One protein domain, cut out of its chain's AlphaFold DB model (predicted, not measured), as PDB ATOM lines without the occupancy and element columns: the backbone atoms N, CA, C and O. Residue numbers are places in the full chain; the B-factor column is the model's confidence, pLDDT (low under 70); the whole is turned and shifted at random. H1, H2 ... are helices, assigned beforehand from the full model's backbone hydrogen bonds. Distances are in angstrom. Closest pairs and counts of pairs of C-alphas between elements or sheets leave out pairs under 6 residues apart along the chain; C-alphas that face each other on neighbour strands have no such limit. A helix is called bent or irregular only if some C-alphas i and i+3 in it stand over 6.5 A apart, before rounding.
ATOM      1  N   LYS A   8      92.727 149.019 140.946       91.50
ATOM      2  CA  LYS A   8      93.510 148.919 139.704       91.50
ATOM      3  C   LYS A   8      94.686 147.949 139.847       91.50
ATOM      4  O   LYS A   8      94.938 147.157 138.944       91.50
ATOM      5  N   GLU A   9      95.379 147.975 140.985       91.06
ATOM      6  CA  GLU A   9      96.440 147.004 141.286       91.06
ATOM      7  C   GLU A   9      95.889 145.584 141.423       91.06
ATOM      8  O   GLU A   9      96.506 144.635 140.946       91.06
ATOM      9  N   THR A  10      94.700 145.436 142.009       91.69
ATOM     10  CA  THR A  10      94.029 144.135 142.133       91.69
ATOM     11  C   THR A  10      93.613 143.591 140.765       91.69
ATOM     12  O   THR A  10      93.810 142.411 140.490       91.69
ATOM     13  N   GLU A  11      93.095 144.433 139.869       91.00
ATOM     14  CA  GLU A  11      92.778 144.053 138.484       91.00
ATOM     15  C   GLU A  11      94.031 143.664 137.694       91.00
ATOM     16  O   GLU A  11      94.023 142.653 136.988       91.00
ATOM     17  N   ALA A  12      95.121 144.423 137.841       90.31
ATOM     18  CA  ALA A  12      96.403 144.087 137.230       90.31
ATOM     19  C   ALA A  12      96.923 142.737 137.746       90.31
ATOM     20  O   ALA A  12      97.308 141.885 136.946       90.31
ATOM     21  N   PHE A  13      96.849 142.510 139.061       89.88
ATOM     22  CA  PHE A  13      97.210 141.241 139.686       89.88
ATOM     23  C   PHE A  13      96.368 140.077 139.145       89.88
ATOM     24  O   PHE A  13      96.935 139.076 138.709       89.88
ATOM     25  N   LEU A  14      95.038 140.229 139.091       89.69
ATOM     26  CA  LEU A  14      94.116 139.250 138.496       89.69
ATOM     27  C   LEU A  14      94.452 138.961 137.023       89.69
ATOM     28  O   LEU A  14      94.380 137.813 136.585       89.69
ATOM     29  N   GLY A  15      94.858 139.982 136.266       88.94
ATOM     30  CA  GLY A  15      95.332 139.835 134.892       88.94
ATOM     31  C   GLY A  15      96.615 139.006 134.792       88.94
ATOM     32  O   GLY A  15      96.696 138.110 133.952       88.94
ATOM     33  N   THR A  16      97.592 139.255 135.669       87.62
ATOM     34  CA  THR A  16      98.855 138.501 135.715       87.62
ATOM     35  C   THR A  16      98.628 137.033 136.066       87.62
ATOM     36  O   THR A  16      99.147 136.150 135.385       87.62
ATOM     37  N   ILE A  17      97.831 136.745 137.098       85.62
ATOM     38  CA  ILE A  17      97.568 135.356 137.507       85.62
ATOM     39  C   ILE A  17      96.645 134.630 136.521       85.62
ATOM     40  O   ILE A  17      96.726 133.410 136.388       85.62
ATOM     41  N   GLY A  18      95.812 135.368 135.779       85.69
ATOM     42  CA  GLY A  18      94.919 134.821 134.761       85.69
ATOM     43  C   GLY A  18      95.656 134.077 133.647       85.69
ATOM     44  O   GLY A  18      95.088 133.165 133.047       85.69
ATOM     45  N   PHE A  19      96.934 134.393 133.421       82.75
ATOM     46  CA  PHE A  19      97.812 133.648 132.519       82.75
ATOM     47  C   PHE A  19      98.035 132.195 132.978       82.75
ATOM     48  O   PHE A  19      98.041 131.278 132.159       82.75
ATOM     49  N   TRP A  20      98.121 131.961 134.290       80.06
ATOM     50  CA  TRP A  20      98.404 130.651 134.889       80.06
ATOM     51  C   TRP A  20      97.148 129.849 135.247       80.06
ATOM     52  O   TRP A  20      97.258 128.744 135.776       80.06
ATOM     53  N   ARG A  21      95.946 130.351 134.928       84.38
ATOM     54  CA  ARG A  21      94.659 129.734 135.310       84.38
ATOM     55  C   ARG A  21      94.499 128.265 134.893       84.38
ATOM     56  O   ARG A  21      93.728 127.550 135.515       84.38
ATOM     57  N   MET A  22      95.203 127.808 133.851       80.81
ATOM     58  CA  MET A  22      95.167 126.404 133.402       80.81
ATOM     59  C   MET A  22      95.891 125.446 134.354       80.81
ATOM     60  O   MET A  22      95.623 124.250 134.339       80.81
ATOM     61  N   HIS A  23      96.815 125.964 135.160       77.38
ATOM     62  CA  HIS A  23      97.649 125.185 136.072       77.38
ATOM     63  C   HIS A  23      97.139 125.216 137.514       77.38
ATOM     64  O   HIS A  23      97.629 124.461 138.349       77.38
ATOM     65  N   ILE A  24      96.173 126.089 137.813       76.94
ATOM     66  CA  ILE A  24      95.642 126.295 139.158       76.94
ATOM     67  C   ILE A  24      94.281 125.593 139.247       76.94
ATOM     68  O   ILE A  24      93.305 126.095 138.678       76.94
ATOM     69  N   PRO A  25      94.183 124.437 139.932       78.12
ATOM     70  CA  PRO A  25      92.891 123.818 140.185       78.12
ATOM     71  C   PRO A  25      92.030 124.769 141.018       78.12
ATOM     72  O   PRO A  25      92.537 125.540 141.828       78.12
ATOM     73  N   GLU A  26      90.721 124.750 140.773       84.44
ATOM     74  CA  GLU A  26      89.751 125.564 141.518       84.44
ATOM     75  C   GLU A  26      90.002 127.082 141.467       84.44
ATOM     76  O   GLU A  26      89.455 127.827 142.279       84.44
ATOM     77  N   TYR A  27      90.750 127.560 140.461       85.75
ATOM     78  CA  TYR A  27      91.107 128.969 140.271       85.75
ATOM     79  C   TYR A  27      89.943 129.923 140.554       85.75
ATOM     80  O   TYR A  27      90.079 130.828 141.367       85.75
ATOM     81  N   ASN A  28      88.778 129.681 139.941       83.88
ATOM     82  CA  ASN A  28      87.595 130.533 140.084       83.88
ATOM     83  C   ASN A  28      87.108 130.662 141.534       83.88
ATOM     84  O   ASN A  28      86.630 131.730 141.906       83.88
ATOM     85  N   GLN A  29      87.217 129.600 142.336       86.00
ATOM     86  CA  GLN A  29      86.833 129.627 143.748       86.00
ATOM     87  C   GLN A  29      87.827 130.472 144.544       86.00
ATOM     88  O   GLN A  29      87.424 131.352 145.301       86.00
ATOM     89  N   ILE A  30      89.121 130.279 144.281       86.94
ATOM     90  CA  ILE A  30      90.214 130.969 144.971       86.94
ATOM     91  C   ILE A  30      90.206 132.471 144.658       86.94
ATOM     92  O   ILE A  30      90.379 133.283 145.557       86.94
ATOM     93  N   VAL A  31      89.980 132.876 143.404       88.69
ATOM     94  CA  VAL A  31      90.042 134.298 143.008       88.69
ATOM     95  C   VAL A  31      88.722 135.052 143.180       88.69
ATOM     96  O   VAL A  31      88.696 136.276 143.035       88.69
ATOM     97  N   SER A  32      87.624 134.354 143.484       89.62
ATOM     98  CA  SER A  32      86.296 134.960 143.664       89.62
ATOM     99  C   SER A  32      86.299 136.116 144.683       89.62
ATOM    100  O   SER A  32      85.819 137.202 144.332       89.62
ATOM    101  N   PRO A  33      86.927 135.985 145.873       88.00
ATOM    102  CA  PRO A  33      86.996 137.081 146.843       88.00
ATOM    103  C   PRO A  33      87.723 138.325 146.312       88.00
ATOM    104  O   PRO A  33      87.348 139.446 146.647       88.00
ATOM    105  N   LEU A  34      88.711 138.159 145.424       90.38
ATOM    106  CA  LEU A  34      89.419 139.279 144.789       90.38
ATOM    107  C   LEU A  34      88.573 139.959 143.701       90.38
ATOM    108  O   LEU A  34      88.604 141.184 143.576       90.38
ATOM    109  N   TYR A  35      87.761 139.207 142.949       87.81
ATOM    110  CA  TYR A  35      86.803 139.791 141.999       87.81
ATOM    111  C   TYR A  35      85.701 140.602 142.688       87.81
ATOM    112  O   TYR A  35      85.197 141.571 142.119       87.81
ATOM    113  N   LEU A  36      85.306 140.233 143.906       86.88
ATOM    114  CA  LEU A  36      84.330 141.011 144.672       86.88
ATOM    115  C   LEU A  36      84.884 142.393 145.044       86.88
ATOM    116  O   LEU A  36      84.166 143.390 144.951       86.88
ATOM    117  N   VAL A  37      86.173 142.468 145.378       87.69
ATOM    118  CA  VAL A  37      86.869 143.718 145.723       87.69
ATOM    119  C   VAL A  37      86.998 144.641 144.513       87.69
ATOM    120  O   VAL A  37      86.875 145.856 144.650       87.69
ATOM    121  N   THR A  38      87.173 144.090 143.308       87.00
ATOM    122  CA  THR A  38      87.203 144.901 142.083       87.00
ATOM    123  C   THR A  38      85.815 145.335 141.622       87.00
ATOM    124  O   THR A  38      85.694 146.289 140.863       87.00
ATOM    125  N   ARG A  39      84.728 144.711 142.083       81.88
ATOM    126  CA  ARG A  39      83.361 145.123 141.711       81.88
ATOM    127  C   ARG A  39      82.771 146.187 142.628       81.88
ATOM    128  O   ARG A  39      81.953 146.979 142.161       81.88
ATOM    129  N   LYS A  40      83.177 146.230 143.898       82.06
ATOM    130  CA  LYS A  40      82.718 147.258 144.843       82.06
ATOM    131  C   LYS A  40      83.238 148.648 144.456       82.06
ATOM    132  O   LYS A  40      84.263 148.791 143.785       82.06
ATOM    133  N   LYS A  41      82.468 149.670 144.840       79.19
ATOM    134  CA  LYS A  41      82.816 151.083 144.631       79.19
ATOM    135  C   LYS A  41      83.918 151.510 145.604       79.19
ATOM    136  O   LYS A  41      84.873 152.150 145.181       79.19
ATOM    137  N   ASP A  42      83.814 151.043 146.846       84.25
ATOM    138  CA  ASP A  42      84.799 151.259 147.900       84.25
ATOM    139  C   ASP A  42      85.750 150.062 147.986       84.25
ATOM    140  O   ASP A  42      85.331 148.901 148.078       84.25
ATOM    141  N   PHE A  43      87.047 150.351 147.904       87.94
ATOM    142  CA  PHE A  43      88.094 149.345 147.989       87.94
ATOM    143  C   PHE A  43      88.412 149.057 149.455       87.94
ATOM    144  O   PHE A  43      88.911 149.922 150.171       87.94
ATOM    145  N   HIS A  44      88.162 147.821 149.879       87.44
ATOM    146  CA  HIS A  44      88.541 147.337 151.198       87.44
ATOM    147  C   HIS A  44      89.382 146.077 151.055       87.44
ATOM    148  O   HIS A  44      88.966 145.107 150.417       87.44
ATOM    149  N   TRP A  45      90.562 146.106 151.666       89.75
ATOM    150  CA  TRP A  45      91.468 144.972 151.732       89.75
ATOM    151  C   TRP A  45      91.416 144.371 153.135       89.75
ATOM    152  O   TRP A  45      91.872 144.989 154.095       89.75
ATOM    153  N   GLY A  46      90.802 143.198 153.262       91.00
ATOM    154  CA  GLY A  46      90.621 142.498 154.530       91.00
ATOM    155  C   GLY A  46      91.509 141.262 154.668       91.00
ATOM    156  O   GLY A  46      92.314 140.922 153.796       91.00
ATOM    157  N   SER A  47      91.329 140.558 155.784       91.12
ATOM    158  CA  SER A  47      92.036 139.310 156.094       91.12
ATOM    159  C   SER A  47      91.760 138.204 155.070       91.12
ATOM    160  O   SER A  47      92.678 137.476 154.701       91.12
ATOM    161  N   GLU A  48      90.530 138.117 154.558       90.12
ATOM    162  CA  GLU A  48      90.141 137.153 153.524       90.12
ATOM    163  C   GLU A  48      90.929 137.385 152.224       90.12
ATOM    164  O   GLU A  48      91.553 136.469 151.692       90.12
ATOM    165  N   GLN A  49      90.992 138.633 151.752       90.31
ATOM    166  CA  GLN A  49      91.748 139.006 150.552       90.31
ATOM    167  C   GLN A  49      93.243 138.743 150.736       90.31
ATOM    168  O   GLN A  49      93.900 138.227 149.829       90.31
ATOM    169  N   GLN A  50      93.772 139.060 151.919       92.69
ATOM    170  CA  GLN A  50      95.170 138.832 152.255       92.69
ATOM    171  C   GLN A  50      95.524 137.338 152.260       92.69
ATOM    172  O   GLN A  50      96.575 136.958 151.734       92.69
ATOM    173  N   HIS A  51      94.652 136.493 152.812       91.56
ATOM    174  CA  HIS A  51      94.834 135.043 152.814       91.56
ATOM    175  C   HIS A  51      94.852 134.483 151.386       91.56
ATOM    176  O   HIS A  51      95.790 133.780 151.006       91.56
ATOM    177  N   ILE A  52      93.877 134.875 150.561       91.38
ATOM    178  CA  ILE A  52      93.811 134.482 149.148       91.38
ATOM    179  C   ILE A  52      95.048 134.954 148.378       91.38
ATOM    180  O   ILE A  52      95.629 134.192 147.605       91.38
ATOM    181  N   PHE A  53      95.503 136.185 148.609       91.06
ATOM    182  CA  PHE A  53      96.706 136.719 147.975       91.06
ATOM    183  C   PHE A  53      97.961 135.907 148.329       91.06
ATOM    184  O   PHE A  53      98.752 135.568 147.442       91.06
ATOM    185  N   ALA A  54      98.137 135.554 149.605       91.25
ATOM    186  CA  ALA A  54      99.249 134.717 150.049       91.25
ATOM    187  C   ALA A  54      99.184 133.314 149.426       91.25
ATOM    188  O   ALA A  54     100.189 132.820 148.905       91.25
ATOM    189  N   HIS A  55      97.992 132.716 149.396       88.94
ATOM    190  CA  HIS A  55      97.765 131.401 148.810       88.94
ATOM    191  C   HIS A  55      98.070 131.377 147.303       88.94
ATOM    192  O   HIS A  55      98.805 130.513 146.825       88.94
ATOM    193  N   ILE A  56      97.613 132.385 146.551       87.56
ATOM    194  CA  ILE A  56      97.908 132.516 145.117       87.56
ATOM    195  C   ILE A  56      99.406 132.713 144.877       87.56
ATOM    196  O   ILE A  56      99.941 132.138 143.930       87.56
ATOM    197  N   LYS A  57     100.119 133.470 145.722       87.38
ATOM    198  CA  LYS A  57     101.583 133.587 145.605       87.38
ATOM    199  C   LYS A  57     102.273 132.241 145.795       87.38
ATOM    200  O   LYS A  57     103.183 131.933 145.032       87.38
ATOM    201  N   GLN A  58     101.833 131.446 146.767       85.94
ATOM    202  CA  GLN A  58     102.392 130.121 147.017       85.94
ATOM    203  C   GLN A  58     102.144 129.172 145.839       85.94
ATOM    204  O   GLN A  58     103.085 128.534 145.367       85.94
ATOM    205  N   ILE A  59     100.915 129.129 145.313       83.62
ATOM    206  CA  ILE A  59     100.584 128.323 144.130       83.62
ATOM    207  C   ILE A  59     101.388 128.794 142.919       83.62
ATOM    208  O   ILE A  59     101.986 127.977 142.230       83.62
ATOM    209  N   THR A  60     101.446 130.103 142.668       82.31
ATOM    210  CA  THR A  60     102.192 130.662 141.530       82.31
ATOM    211  C   THR A  60     103.673 130.305 141.620       82.31
ATOM    212  O   THR A  60     104.271 129.918 140.621       82.31
ATOM    213  N   HIS A  61     104.259 130.374 142.818       79.44
ATOM    214  CA  HIS A  61     105.643 129.976 143.059       79.44
ATOM    215  C   HIS A  61     105.858 128.476 142.809       79.44
ATOM    216  O   HIS A  61     106.813 128.099 142.138       79.44
ATOM    217  N   ALA A  62     104.944 127.622 143.276       77.56
ATOM    218  CA  ALA A  62     105.010 126.180 143.043       77.56
ATOM    219  C   ALA A  62     104.814 125.801 141.562       77.56
ATOM    220  O   ALA A  62     105.511 124.926 141.056       77.56
ATOM    221  N   VAL A  63     103.907 126.478 140.849       72.06
ATOM    222  CA  VAL A  63     103.673 126.286 139.406       72.06
ATOM    223  C   VAL A  63     104.876 126.760 138.589       72.06
ATOM    224  O   VAL A  63     105.258 126.089 137.635       72.06
ATOM    225  N   ALA A  64     105.499 127.878 138.972       71.62
ATOM    226  CA  ALA A  64     106.677 128.406 138.288       71.62
ATOM    227  C   ALA A  64     107.934 127.546 138.509       71.62
ATOM    228  O   ALA A  64     108.755 127.428 137.603       71.62
ATOM    229  N   LEU A  65     108.083 126.952 139.698       69.94
ATOM    230  CA  LEU A  65     109.260 126.162 140.086       69.94
ATOM    231  C   LEU A  65     109.065 124.645 139.975       69.94
ATOM    232  O   LEU A  65     109.934 123.887 140.408       69.94
ATOM    233  N   GLY A  66     107.935 124.183 139.437       64.06
ATOM    234  CA  GLY A  66     107.643 122.757 139.328       64.06
ATOM    235  C   GLY A  66     108.777 122.007 138.609       64.06
ATOM    236  O   GLY A  66     109.255 122.485 137.575       64.06
ATOM    237  N   PRO A  67     109.224 120.841 139.117       56.78
ATOM    238  CA  PRO A  67     110.322 120.112 138.501       56.78
ATOM    239  C   PRO A  67     109.951 119.747 137.064       56.78
ATOM    240  O   PRO A  67     108.924 119.111 136.806       56.78
ATOM    241  N   VAL A  68     110.804 120.147 136.118       51.16
ATOM    242  CA  VAL A  68     110.710 119.713 134.725       51.16
ATOM    243  C   VAL A  68     110.928 118.203 134.716       51.16
ATOM    244  O   VAL A  68     112.056 117.723 134.722       51.16
ATOM    245  N   ARG A  69     109.837 117.430 134.728       52.31
ATOM    246  CA  ARG A  69     109.902 115.980 134.526       52.31
ATOM    247  C   ARG A  69     110.283 115.742 133.064       52.31
ATOM    248  O   ARG A  69     109.442 115.794 132.165       52.31
TER     249      ARG A  69
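This is residues 8 to 69 of the 153 residues of an uncharacterized protein of Hirundo rustica rustica (UniProt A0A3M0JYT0). Helices H1 and H2 make a short helical hairpin, and the longer H3 packs aslant on H2; a tail, residues 65 to 69, makes one end of the longest axis. The printed part has 62 residues with three named helices, H1, H2, H3 in chain order, and no named strand: all helix. It is only just compact, close to loose, with a radius of gyration of the C-alphas of 12.3 A and spans of 45 by 20 by 19 A.

Start with H1, residues 8 to 18; it touches H2, residues 27 to 39, closest at the C-alphas of Glu 11 and Thr 38, 6.7 A, at a shallow tilt of 18 degrees, opposite ways. Residues 30 to 34 of H2 touch residues 48 to 56 of H3, residues 47 to 64, closest at the C-alphas of Leu 34 and Gln 49, 6.2 A, at a steep tilt of 46 degrees, opposite ways. H1 and H3 are close but not clearly touching, closest at the C-alphas of Ile 17 and Thr 60, 7.7 A. Every O i to N i+4 pair is within hydrogen-bond range in H1 and H3, and 7 of 9 in H2.

Find C-alpha 8 at (93.510, 148.919, 139.704), where H1 begins; it runs 15.0 A. H2 runs 18.0 A and is irregular: C-alphas 30 and 33 are 7.2 A apart. H3 runs 25.5 A to C-alpha 64 at (106.677, 128.406, 138.288).

The C-alphas farthest apart, of Lys 41 and Arg 69, are 45.5 A apart. The printed part has no cut, and both links are short. Look for pLDDT under 70 at residues 65 to 69.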